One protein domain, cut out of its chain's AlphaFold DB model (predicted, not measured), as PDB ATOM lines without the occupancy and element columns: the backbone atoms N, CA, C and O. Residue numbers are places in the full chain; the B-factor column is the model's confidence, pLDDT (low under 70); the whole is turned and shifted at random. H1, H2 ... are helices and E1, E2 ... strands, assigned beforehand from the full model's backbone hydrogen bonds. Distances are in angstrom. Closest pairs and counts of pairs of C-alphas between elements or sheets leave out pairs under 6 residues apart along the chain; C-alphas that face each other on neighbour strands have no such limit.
ATOM      1  N   TYR A  85     106.472 148.001 123.109       97.56
ATOM      2  CA  TYR A  85     106.391 147.984 121.643       97.56
ATOM      3  C   TYR A  85     104.948 148.259 121.197       97.56
ATOM      4  O   TYR A  85     104.027 148.225 122.013       97.56
ATOM      5  N   VAL A  86     104.726 148.573 119.919       98.44
ATOM      6  CA  VAL A  86     103.391 148.931 119.407       98.44
ATOM      7  C   VAL A  86     103.057 148.103 118.172       98.44
ATOM      8  O   VAL A  86     103.794 148.143 117.190       98.44
ATOM      9  N   ILE A  87     101.924 147.397 118.205       98.56
ATOM     10  CA  ILE A  87     101.364 146.679 117.050       98.56
ATOM     11  C   ILE A  87     100.319 147.561 116.361       98.56
ATOM     12  O   ILE A  87      99.456 148.136 117.026       98.56
ATOM     13  N   MET A  88     100.358 147.647 115.033       98.56
ATOM     14  CA  MET A  88      99.280 148.223 114.227       98.56
ATOM     15  C   MET A  88      98.316 147.116 113.792       98.56
ATOM     16  O   MET A  88      98.695 146.201 113.058       98.56
ATOM     17  N   GLY A  89      97.072 147.199 114.258       97.50
ATOM     18  CA  GLY A  89      96.021 146.212 114.010       97.50
ATOM     19  C   GLY A  89      94.929 146.677 113.048       97.50
ATOM     20  O   GLY A  89      95.033 147.721 112.399       97.50
ATOM     21  N   GLU A  90      93.857 145.883 112.992       97.62
ATOM     22  CA  GLU A  90      92.664 146.137 112.172       97.62
ATOM     23  C   GLU A  90      92.134 147.564 112.365       97.62
ATOM     24  O   GLU A  90      92.066 148.075 113.486       97.62
ATOM     25  N   GLY A  91      91.765 148.227 111.267       97.19
ATOM     26  CA  GLY A  91      91.230 149.591 111.306       97.19
ATOM     27  C   GLY A  91      92.240 150.642 111.784       97.19
ATOM     28  O   GLY A  91      91.846 151.729 112.206       97.19
ATOM     29  N   ALA A  92      93.538 150.323 111.727       97.12
ATOM     30  CA  ALA A  92      94.643 151.163 112.180       97.12
ATOM     31  C   ALA A  92      94.587 151.504 113.672       97.12
ATOM     32  O   ALA A  92      95.057 152.565 114.096       97.12
ATOM     33  N   VAL A  93      94.030 150.599 114.479       98.25
ATOM     34  CA  VAL A  93      94.183 150.635 115.935       98.25
ATOM     35  C   VAL A  93      95.658 150.429 116.265       98.25
ATOM     36  O   VAL A  93      96.262 149.451 115.826       98.25
ATOM     37  N   ALA A  94      96.237 151.343 117.039       98.50
ATOM     38  CA  ALA A  94      97.572 151.152 117.591       98.50
ATOM     39  C   ALA A  94      97.448 150.477 118.958       98.50
ATOM     40  O   ALA A  94      96.649 150.906 119.793       98.50
ATOM     41  N   ILE A  95      98.229 149.425 119.177       98.38
ATOM     42  CA  ILE A  95      98.156 148.569 120.360       98.38
ATOM     43  C   ILE A  95      99.516 148.617 121.064       98.38
ATOM     44  O   ILE A  95     100.378 147.775 120.788       98.38
ATOM     45  N   PRO A  96      99.769 149.621 121.924       97.81
ATOM     46  CA  PRO A  96     100.922 149.592 122.805       97.81
ATOM     47  C   PRO A  96     100.850 148.390 123.744       97.81
ATOM     48  O   PRO A  96      99.854 148.194 124.444       97.81
ATOM     49  N   ARG A  97     101.924 147.604 123.762       97.00
ATOM     50  CA  ARG A  97     102.110 146.425 124.603       97.00
ATOM     51  C   ARG A  97     103.309 146.604 125.498       97.00
ATOM     52  O   ARG A  97     104.361 147.046 125.042       97.00
ATOM     53  N   VAL A  98     103.154 146.197 126.746       96.50
ATOM     54  CA  VAL A  98     104.239 146.125 127.715       96.50
ATOM     55  C   VAL A  98     104.417 144.674 128.118       96.50
ATOM     56  O   VAL A  98     103.482 144.056 128.632       96.50
ATOM     57  N   ILE A  99     105.614 144.146 127.887       96.44
ATOM     58  CA  ILE A  99     106.063 142.882 128.463       96.44
ATOM     59  C   ILE A  99     106.650 143.194 129.832       96.44
ATOM     60  O   ILE A  99     107.501 144.077 129.951       96.44
ATOM     61  N   ILE A 100     106.194 142.475 130.847       95.12
ATOM     62  CA  ILE A 100     106.677 142.567 132.225       95.12
ATOM     63  C   ILE A 100     106.999 141.172 132.756       95.12
ATOM     64  O   ILE A 100     106.606 140.166 132.154       95.12
ATOM     65  N   GLU A 101     107.702 141.106 133.883       92.12
ATOM     66  CA  GLU A 101     107.940 139.829 134.556       92.12
ATOM     67  C   GLU A 101     106.614 139.203 135.011       92.12
ATOM     68  O   GLU A 101     105.628 139.891 135.287       92.12
ATOM     69  N   HIS A 102     106.563 137.873 135.068       89.19
ATOM     70  CA  HIS A 102     105.331 137.138 135.363       89.19
ATOM     71  C   HIS A 102     104.661 137.547 136.693       89.19
ATOM     72  O   HIS A 102     103.426 137.606 136.788       89.19
ATOM     73  N   ASP A 103     105.454 137.841 137.725       89.69
ATOM     74  CA  ASP A 103     104.994 138.225 139.064       89.69
ATOM     75  C   ASP A 103     104.671 139.723 139.208       89.69
ATOM     76  O   ASP A 103     104.009 140.111 140.172       89.69
ATOM     77  N   GLN A 104     105.050 140.555 138.235       91.88
ATOM     78  CA  GLN A 104     104.741 141.982 138.225       91.88
ATOM     79  C   GLN A 104     103.276 142.244 137.850       91.88
ATOM     80  O   GLN A 104     102.644 141.512 137.077       91.88
ATOM     81  N   GLU A 105     102.710 143.315 138.405       93.00
ATOM     82  CA  GLU A 105     101.368 143.781 138.057       93.00
ATOM     83  C   GLU A 105     101.396 144.636 136.789       93.00
ATOM     84  O   GLU A 105     102.345 145.380 136.537       93.00
ATOM     85  N   CYS A 106     100.328 144.545 135.991       94.50
ATOM     86  CA  CYS A 106     100.158 145.451 134.863       94.50
ATOM     87  C   CYS A 106     100.119 146.905 135.345       94.50
ATOM     88  O   CYS A 106      99.536 147.171 136.401       94.50
ATOM     89  N   PRO A 107     100.639 147.861 134.549       94.94
ATOM     90  CA  PRO A 107     100.366 149.270 134.784       94.94
ATOM     91  C   PRO A 107      98.849 149.471 134.937       94.94
ATOM     92  O   PRO A 107      98.094 149.040 134.063       94.94
ATOM     93  N   PRO A 108      98.373 150.088 136.030       93.50
ATOM     94  CA  PRO A 108      96.950 150.062 136.372       93.50
ATOM     95  C   PRO A 108      96.084 150.895 135.419       93.50
ATOM     96  O   PRO A 108      94.872 150.694 135.350       93.50
ATOM     97  N   ARG A 109      96.683 151.856 134.707       94.31
ATOM     98  CA  ARG A 109      96.018 152.739 133.742       94.31
ATOM     99  C   ARG A 109      97.040 153.468 132.875       94.31
ATOM    100  O   ARG A 109      98.246 153.452 133.142       94.31
ATOM    101  N   LEU A 110      96.525 154.178 131.881       93.88
ATOM    102  CA  LEU A 110      97.247 155.274 131.255       93.88
ATOM    103  C   LEU A 110      97.051 156.565 132.057       93.88
ATOM    104  O   LEU A 110      95.990 156.803 132.640       93.88
ATOM    105  N   VAL A 111      98.079 157.405 132.068       90.56
ATOM    106  CA  VAL A 111      98.074 158.719 132.716       90.56
ATOM    107  C   VAL A 111      98.325 159.815 131.698       90.56
ATOM    108  O   VAL A 111      99.062 159.631 130.727       90.56
ATOM    109  N   LEU A 112      97.708 160.969 131.951       88.69
ATOM    110  CA  LEU A 112      98.020 162.193 131.236       88.69
ATOM    111  C   LEU A 112      99.227 162.857 131.888       88.69
ATOM    112  O   LEU A 112      99.206 163.172 133.079       88.69
ATOM    113  N   LEU A 113     100.277 163.061 131.102       83.69
ATOM    114  CA  LEU A 113     101.463 163.788 131.527       83.69
ATOM    115  C   LEU A 113     101.319 165.271 131.155       83.69
ATOM    116  O   LEU A 113     100.715 165.601 130.129       83.69
ATOM    117  N   PRO A 114     101.839 166.192 131.985       76.00
ATOM    118  CA  PRO A 114     101.803 167.610 131.666       76.00
ATOM    119  C   PRO A 114     102.581 167.886 130.375       76.00
ATOM    120  O   PRO A 114     103.685 167.382 130.184       76.00
ATOM    121  N   SER A 115     102.015 168.728 129.508       70.56
ATOM    122  CA  SER A 115     102.723 169.250 128.334       70.56
ATOM    123  C   SER A 115     104.002 169.970 128.771       70.56
ATOM    124  O   SER A 115     103.960 170.740 129.731       70.56
ATOM    125  N   GLU A 116     105.112 169.783 128.050       65.50
ATOM    126  CA  GLU A 116     106.394 170.459 128.332       65.50
ATOM    127  C   GLU A 116     106.266 171.995 128.377       65.50
ATOM    128  O   GLU A 116     107.018 172.667 129.080       65.50
ATOM    129  N   ASP A 117     105.292 172.561 127.657       66.56
ATOM    130  CA  ASP A 117     105.004 173.999 127.647       66.56
ATOM    131  C   ASP A 117     104.017 174.454 128.742       66.56
ATOM    132  O   ASP A 117     103.804 175.654 128.915       66.56
ATOM    133  N   GLY A 118     103.405 173.525 129.484       60.31
ATOM    134  CA  GLY A 118     102.406 173.800 130.520       60.31
ATOM    135  C   GLY A 118     101.096 174.428 130.020       60.31
ATOM    136  O   GLY A 118     100.283 174.846 130.844       60.31
ATOM    137  N   THR A 119     100.867 174.526 128.702       54.41
ATOM    138  CA  THR A 119      99.751 175.311 128.132       54.41
ATOM    139  C   THR A 119      98.552 174.497 127.644       54.41
ATOM    140  O   THR A 119      97.498 175.080 127.386       54.41
ATOM    141  N   LYS A 120      98.656 173.167 127.540       55.34
ATOM    142  CA  LYS A 120      97.548 172.304 127.099       55.34
ATOM    143  C   LYS A 120      97.025 171.432 128.237       55.34
ATOM    144  O   LYS A 120      97.602 170.386 128.521       55.34
ATOM    145  N   SER A 121      95.898 171.815 128.843       55.19
ATOM    146  CA  SER A 121      95.070 170.848 129.570       55.19
ATOM    147  C   SER A 121      94.213 170.099 128.551       55.19
ATOM    148  O   SER A 121      93.233 170.636 128.046       55.19
ATOM    149  N   ILE A 122      94.603 168.871 128.227       62.59
ATOM    150  CA  ILE A 122      93.777 167.941 127.434       62.59
ATOM    151  C   ILE A 122      92.894 167.054 128.328       62.59
ATOM    152  O   ILE A 122      92.166 166.196 127.827       62.59
ATOM    153  N   GLU A 123      92.952 167.250 129.654       57.88
ATOM    154  CA  GLU A 123      92.076 166.582 130.620       57.88
ATOM    155  C   GLU A 123      90.602 166.840 130.266       57.88
ATOM    156  O   GLU A 123      90.145 167.981 130.226       57.88
ATOM    157  N   GLY A 124      89.863 165.762 129.982       61.25
ATOM    158  CA  GLY A 124      88.457 165.806 129.565       61.25
ATOM    159  C   GLY A 124      88.215 165.912 128.051       61.25
ATOM    160  O   GLY A 124      87.067 165.796 127.627       61.25
ATOM    161  N   GLU A 125      89.254 166.084 127.225       72.88
ATOM    162  CA  GLU A 125      89.135 166.128 125.752       72.88
ATOM    163  C   GLU A 125      89.480 164.804 125.051       72.88
ATOM    164  O   GLU A 125      89.165 164.623 123.862       72.88
ATOM    165  N   ILE A 126      90.134 163.897 125.780       82.19
ATOM    166  CA  ILE A 126      90.584 162.584 125.322       82.19
ATOM    167  C   ILE A 126      89.984 161.531 126.244       82.19
ATOM    168  O   ILE A 126      90.160 161.590 127.459       82.19
ATOM    169  N   ASP A 127      89.297 160.564 125.645       88.19
ATOM    170  CA  ASP A 127      88.886 159.350 126.337       88.19
ATOM    171  C   ASP A 127      90.121 158.473 126.562       88.19
ATOM    172  O   ASP A 127      90.791 158.086 125.595       88.19
ATOM    173  N   ILE A 128      90.478 158.245 127.827       90.94
ATOM    174  CA  ILE A 128      91.677 157.494 128.202       90.94
ATOM    175  C   ILE A 128      91.325 156.007 128.133       90.94
ATOM    176  O   ILE A 128      90.515 155.554 128.942       90.94
ATOM    177  N   PRO A 129      91.912 155.240 127.198       93.38
ATOM    178  CA  PRO A 129      91.597 153.830 127.085       93.38
ATOM    179  C   PRO A 129      92.124 153.060 128.295       93.38
ATOM    180  O   PRO A 129      93.150 153.405 128.892       93.38
ATOM    181  N   GLU A 130      91.411 151.995 128.644       94.62
ATOM    182  CA  GLU A 130      91.817 151.102 129.720       94.62
ATOM    183  C   GLU A 130      93.099 150.345 129.349       94.62
ATOM    184  O   GLU A 130      93.401 150.095 128.174       94.62
ATOM    185  N   VAL A 131      93.859 149.981 130.378       96.44
ATOM    186  CA  VAL A 131      94.935 149.001 130.256       96.44
ATOM    187  C   VAL A 131      94.344 147.646 130.601       96.44
ATOM    188  O   VAL A 131      93.751 147.471 131.664       96.44
ATOM    189  N   THR A 132      94.500 146.688 129.699       94.81
ATOM    190  CA  THR A 132      94.000 145.330 129.869       94.81
ATOM    191  C   THR A 132      95.157 144.350 129.958       94.81
ATOM    192  O   THR A 132      96.215 144.506 129.344       94.81
ATOM    193  N   LEU A 133      94.951 143.299 130.744       93.94
ATOM    194  CA  LEU A 133      95.797 142.121 130.686       93.94
ATOM    195  C   LEU A 133      95.528 141.417 129.353       93.94
ATOM    196  O   LEU A 133      94.419 140.935 129.134       93.94
ATOM    197  N   ARG A 134      96.536 141.338 128.482       92.44
ATOM    198  CA  ARG A 134      96.452 140.528 127.262       92.44
ATOM    199  C   ARG A 134      96.461 139.048 127.620       92.44
ATOM    200  O   ARG A 134      95.637 138.284 127.138       92.44
ATOM    201  N   GLY A 135      97.412 138.652 128.459       90.44
ATOM    202  CA  GLY A 135      97.547 137.279 128.912       90.44
ATOM    203  C   GLY A 135      98.707 137.102 129.881       90.44
ATOM    204  O   GLY A 135      99.619 137.930 129.958       90.44
ATOM    205  N   VAL A 136      98.643 136.003 130.621       90.00
ATOM    206  CA  VAL A 136      99.707 135.529 131.505       90.00
ATOM    207  C   VAL A 136     100.359 134.343 130.811       90.00
ATOM    208  O   VAL A 136      99.648 133.423 130.405       90.00
ATOM    209  N   GLY A 137     101.674 134.396 130.624       85.19
ATOM    210  CA  GLY A 137     102.408 133.290 130.030       85.19
ATOM    211  C   GLY A 137     102.491 132.094 130.980       85.19
ATOM    212  O   GLY A 137     102.432 132.249 132.200       85.19
ATOM    213  N   ASP A 138     102.599 130.893 130.417       81.06
ATOM    214  CA  ASP A 138     102.797 129.673 131.202       81.06
ATOM    215  C   ASP A 138     104.208 129.668 131.809       81.06
ATOM    216  O   ASP A 138     105.184 129.901 131.105       81.06
ATOM    217  N   MET A 139     104.344 129.396 133.104       79.25
ATOM    218  CA  MET A 139     105.651 129.296 133.767       79.25
ATOM    219  C   MET A 139     106.326 127.944 133.526       79.25
ATOM    220  O   MET A 139     107.524 127.796 133.779       79.25
ATOM    221  N   GLU A 140     105.567 126.946 133.080       73.56
ATOM    222  CA  GLU A 140     106.037 125.583 132.918       73.56
ATOM    223  C   GLU A 140     106.524 125.313 131.497       73.56
ATOM    224  O   GLU A 140     105.982 125.763 130.483       73.56
ATOM    225  N   LEU A 141     107.583 124.513 131.424       65.88
ATOM    226  CA  LEU A 141     108.026 123.939 130.167       65.88
ATOM    227  C   LEU A 141     106.945 122.991 129.633       65.88
ATOM    228  O   LEU A 141     106.293 122.284 130.401       65.88
ATOM    229  N   PRO A 142     106.788 122.908 128.311       62.38
ATOM    230  CA  PRO A 142     107.742 123.361 127.302       62.38
ATOM    231  C   PRO A 142     107.583 124.824 126.869       62.38
ATOM    232  O   PRO A 142     108.574 125.414 126.455       62.38
ATOM    233  N   PHE A 143     106.391 125.417 126.991       73.88
ATOM    234  CA  PHE A 143     106.122 126.778 126.513       73.88
ATOM    235  C   PHE A 143     106.808 127.861 127.343       73.88
ATOM    236  O   PHE A 143     107.178 128.858 126.754       73.88
ATOM    237  N   ALA A 144     106.992 127.689 128.657       79.69
ATOM    238  CA  ALA A 144     107.714 128.596 129.564       79.69
ATOM    239  C   ALA A 144     107.849 130.048 129.050       79.69
ATOM    240  O   ALA A 144     108.904 130.487 128.578       79.69
ATOM    241  N   PHE A 145     106.753 130.794 129.136       87.88
ATOM    242  CA  PHE A 145     106.701 132.237 129.002       87.88
ATOM    243  C   PHE A 145     106.629 132.857 130.406       87.88
ATOM    244  O   PHE A 145     105.537 133.212 130.844       87.88
ATOM    245  N   PRO A 146     107.760 133.029 131.124       87.81
ATOM    246  CA  PRO A 146     107.800 133.653 132.446       87.81
ATOM    247  C   PRO A 146     107.620 135.176 132.376       87.81
ATOM    248  O   PRO A 146     108.329 135.951 133.016       87.81
ATOM    249  N   ILE A 147     106.644 135.607 131.588       91.62
ATOM    250  CA  ILE A 147     106.305 136.988 131.308       91.62
ATOM    251  C   ILE A 147     104.788 137.158 131.309       91.62
ATOM    252  O   ILE A 147     104.008 136.219 131.129       91.62
ATOM    253  N   LYS A 148     104.368 138.402 131.467       93.69
ATOM    254  CA  LYS A 148     102.983 138.834 131.316       93.69
ATOM    255  C   LYS A 148     102.941 139.971 130.312       93.69
ATOM    256  O   LYS A 148     103.886 140.754 130.224       93.69
ATOM    257  N   ILE A 149     101.850 140.057 129.556       95.75
ATOM    258  CA  ILE A 149     101.667 141.125 128.574       95.75
ATOM    259  C   ILE A 149     100.435 141.929 128.945       95.75
ATOM    260  O   ILE A 149      99.337 141.392 129.105       95.75
ATOM    261  N   CYS A 150     100.630 143.234 129.046       96.12
ATOM    262  CA  CYS A 150      99.576 144.211 129.254       96.12
ATOM    263  C   CYS A 150      99.473 145.054 127.988       96.12
ATOM    264  O   CYS A 150     100.492 145.378 127.374       96.12
ATOM    265  N   GLU A 151      98.264 145.407 127.578       96.88
ATOM    266  CA  GLU A 151      98.058 146.214 126.384       96.88
ATOM    267  C   GLU A 151      97.009 147.297 126.604       96.88
ATOM    268  O   GLU A 151      96.217 147.267 127.541       96.88
ATOM    269  N   THR A 152      97.024 148.289 125.732       97.06
ATOM    270  CA  THR A 152      95.944 149.264 125.598       97.06
ATOM    271  C   THR A 152      95.660 149.458 124.116       97.06
ATOM    272  O   THR A 152      96.483 149.105 123.270       97.06
ATOM    273  N   ARG A 153      94.491 149.997 123.774       97.38
ATOM    274  CA  ARG A 153      94.063 150.160 122.381       97.38
ATOM    275  C   ARG A 153      93.776 151.627 122.101       97.38
ATOM    276  O   ARG A 153      92.858 152.216 122.661       97.38
ATOM    277  N   LEU A 154      94.588 152.219 121.230       97.56
ATOM    278  CA  LEU A 154      94.458 153.603 120.789       97.56
ATOM    279  C   LEU A 154      93.687 153.611 119.466       97.56
ATOM    280  O   LEU A 154      94.255 153.464 118.379       97.56
ATOM    281  N   GLU A 155      92.369 153.738 119.564       95.88
ATOM    282  CA  GLU A 155      91.457 153.621 118.424       95.88
ATOM    283  C   GLU A 155      91.323 154.947 117.667       95.88
ATOM    284  O   GLU A 155      91.282 154.986 116.436       95.88
ATOM    285  N   THR A 156      91.325 156.064 118.397       94.75
ATOM    286  CA  THR A 156      91.099 157.398 117.827       94.75
ATOM    287  C   THR A 156      92.405 158.125 117.509       94.75
ATOM    288  O   THR A 156      93.418 157.954 118.184       94.75
ATOM    289  N   ASN A 157      92.379 159.024 116.519       93.19
ATOM    290  CA  ASN A 157      93.546 159.861 116.206       93.19
ATOM    291  C   ASN A 157      93.965 160.741 117.392       93.19
ATOM    292  O   ASN A 157      95.152 160.902 117.625       93.19
ATOM    293  N   LYS A 158      93.013 161.222 118.206       92.38
ATOM    294  CA  LYS A 158      93.326 161.998 119.415       92.38
ATOM    295  C   LYS A 158      94.174 161.209 120.419       92.38
ATOM    296  O   LYS A 158      95.123 161.757 120.966       92.38
ATOM    297  N   GLN A 159      93.846 159.934 120.647       94.81
ATOM    298  CA  GLN A 159      94.623 159.051 121.526       94.81
ATOM    299  C   GLN A 159      96.030 158.803 120.960       94.81
ATOM    300  O   GLN A 159      97.012 158.907 121.690       94.81
ATOM    301  N   LYS A 160      96.138 158.537 119.651       95.56
ATOM    302  CA  LYS A 160      97.423 158.324 118.960       95.56
ATOM    303  C   LYS A 160      98.304 159.577 118.971       95.56
ATOM    304  O   LYS A 160      99.508 159.469 119.190       95.56
ATOM    305  N   ASP A 161      97.715 160.758 118.786       92.94
ATOM    306  CA  ASP A 161      98.411 162.050 118.841       92.94
ATOM    307  C   ASP A 161      98.903 162.352 120.266       92.94
ATOM    308  O   ASP A 161     100.039 162.793 120.453       92.94
ATOM    309  N   ALA A 162      98.078 162.080 121.283       91.94
ATOM    310  CA  ALA A 162      98.453 162.247 122.687       91.94
ATOM    311  C   ALA A 162      99.589 161.303 123.095       91.94
ATOM    312  O   ALA A 162     100.555 161.739 123.717       91.94
ATOM    313  N   TRP A 163      99.528 160.041 122.671       94.00
ATOM    314  CA  TRP A 163     100.630 159.092 122.831       94.00
ATOM    315  C   TRP A 163     101.904 159.592 122.141       94.00
ATOM    316  O   TRP A 163     102.948 159.734 122.767       94.00
ATOM    317  N   SER A 164     101.808 159.952 120.858       93.56
ATOM    318  CA  SER A 164     102.962 160.355 120.038       93.56
ATOM    319  C   SER A 164     103.609 161.674 120.474       93.56
ATOM    320  O   SER A 164     104.735 161.967 120.072       93.56
ATOM    321  N   SER A 165     102.901 162.476 121.271       90.06
ATOM    322  CA  SER A 165     103.408 163.709 121.884       90.06
ATOM    323  C   SER A 165     103.914 163.515 123.316       90.06
ATOM    324  O   SER A 165     104.348 164.487 123.926       90.06
ATOM    325  N   GLY A 166     103.874 162.289 123.852       89.62
ATOM    326  CA  GLY A 166     104.289 161.988 125.225       89.62
ATOM    327  C   GLY A 166     103.293 162.442 126.288       89.62
ATOM    328  O   GLY A 166     103.606 162.419 127.472       89.62
ATOM    329  N   LEU A 167     102.092 162.867 125.885       89.38
ATOM    330  CA  LEU A 167     101.043 163.310 126.799       89.38
ATOM    331  C   LEU A 167     100.256 162.138 127.383       89.38
ATOM    332  O   LEU A 167      99.603 162.312 128.404       89.38
ATOM    333  N   LEU A 168     100.296 160.966 126.749       91.94
ATOM    334  CA  LEU A 168      99.660 159.741 127.223       91.94
ATOM    335  C   LEU A 168     100.724 158.657 127.400       91.94
ATOM    336  O   LEU A 168     101.404 158.312 126.438       91.94
ATOM    337  N   ALA A 169     100.838 158.111 128.608       93.06
ATOM    338  CA  ALA A 169     101.826 157.088 128.948       93.06
ATOM    339  C   ALA A 169     101.253 156.065 129.936       93.06
ATOM    340  O   ALA A 169     100.263 156.330 130.618       93.06
ATOM    341  N   PHE A 170     101.888 154.900 130.036       94.81
ATOM    342  CA  PHE A 170     101.579 153.933 131.091       94.81
ATOM    343  C   PHE A 170     102.024 154.472 132.456       94.81
ATOM    344  O   PHE A 170     103.149 154.952 132.602       94.81
ATOM    345  N   GLU A 171     101.155 154.381 133.465       92.69
ATOM    346  CA  GLU A 171     101.497 154.806 134.826       92.69
ATOM    347  C   GLU A 171     102.699 154.018 135.361       92.69
ATOM    348  O   GLU A 171     102.723 152.789 135.300       92.69
ATOM    349  N   GLY A 172     103.699 154.726 135.891       87.56
ATOM    350  CA  GLY A 172     104.891 154.111 136.483       87.56
ATOM    351  C   GLY A 172     105.934 153.604 135.482       87.56
ATOM    352  O   GLY A 172     106.987 153.149 135.917       87.56
ATOM    353  N   LEU A 173     105.692 153.718 134.171       88.06
ATOM    354  CA  LEU A 173     106.679 153.370 133.149       88.06
ATOM    355  C   LEU A 173     107.396 154.612 132.632       88.06
ATOM    356  O   LEU A 173     106.780 155.525 132.081       88.06
ATOM    357  N   GLN A 174     108.720 154.618 132.762       77.06
ATOM    358  CA  GLN A 174     109.555 155.627 132.131       77.06
ATOM    359  C   GLN A 174     109.648 155.335 130.626       77.06
ATOM    360  O   GLN A 174     110.150 154.295 130.207       77.06
ATOM    361  N   GLN A 175     109.129 156.249 129.807       75.69
ATOM    362  CA  GLN A 175     109.161 156.148 128.348       75.69
ATOM    363  C   GLN A 175     110.276 157.040 127.800       75.69
ATOM    364  O   GLN A 175     110.019 158.139 127.317       75.69
ATOM    365  N   ASP A 176     111.524 156.572 127.884       71.81
ATOM    366  CA  ASP A 176     112.690 157.344 127.417       71.81
ATOM    367  C   ASP A 176     112.625 157.670 125.916       71.81
ATOM    368  O   ASP A 176     113.148 158.689 125.475       71.81
ATOM    369  N   ASN A 177     111.943 156.822 125.138       79.94
ATOM    370  CA  ASN A 177     111.671 157.028 123.720       79.94
ATOM    371  C   ASN A 177     110.178 156.835 123.436       79.94
ATOM    372  O   ASN A 177     109.633 155.744 123.606       79.94
ATOM    373  N   ILE A 178     109.525 157.896 122.962       88.56
ATOM    374  CA  ILE A 178     108.124 157.854 122.537       88.56
ATOM    375  C   ILE A 178     108.050 157.228 121.142       88.56
ATOM    376  O   ILE A 178     108.496 157.826 120.158       88.56
ATOM    377  N   ILE A 179     107.436 156.046 121.049       95.38
ATOM    378  CA  ILE A 179     107.126 155.397 119.769       95.38
ATOM    379  C   ILE A 179     106.000 156.191 119.103       95.38
ATOM    380  O   ILE A 179     104.855 156.163 119.557       95.38
ATOM    381  N   ARG A 180     106.321 156.918 118.031       95.88
ATOM    382  CA  ARG A 180     105.344 157.736 117.302       95.88
ATOM    383  C   ARG A 180     104.418 156.849 116.480       95.88
ATOM    384  O   ARG A 180     104.879 155.991 115.740       95.88
TER     385      ARG A 180
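Overview. This is residues 85 to 180 of the 665 residues of the protein "Hypothetical protein" of Attheya septentrionalis (UniProt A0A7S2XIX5). Little regular structure: a strongly twisted four-stranded sheet with a small two-stranded sheet, E3 and E6, and a short helix, H1, near one end; the E3 to E4 and E4 to E5 loops make the far tips. The 96 printed residues, class mixed, hold 38 in named elements, E1 E2 E3 E4 E5 H1 E6; the larger sheet, E1 - E2 - E5 - E4, is antiparallel. It is only just compact, close to loose, with radius of gyration of the C-alphas 14.7 A, spanning 52 by 29 by 22 A.

Arrangement. E1, residues 85 to 88, and E2, residues 94 to 101, form a hairpin; N 87 and O 95, 3.0 A apart, and N 95 and O 87, 2.8 A apart, are within hydrogen-bond range. E2 is antiparallel to E5, residues 147 to 152: N 98 and O 150, 2.9 A. E5 and E4, residues 131 to 136, form a hairpin: N 132 and O 151, 2.8 A. E3, residues 110 to 112, is antiparallel to E6, residues 168 to 170: N 111 and O 169, 2.8 A. H1, residues 157 to 164, with every O i to N i+4 pair within range, only grazes the larger sheet.

Along the chain. C-alpha 85 is at (106.391, 147.984, 121.643), C-alpha 170 at (101.579, 153.933, 131.091). E2 measures 22.9 A, E5 17.0 A.

Size, cuts and confidence. The printed part has no cut. The farthest C-alphas, Thr 119 and Pro 142, are 52.6 A apart. E3 to E4 is a long link. Residues 116 to 124 and 141 to 142 have pLDDT under 70.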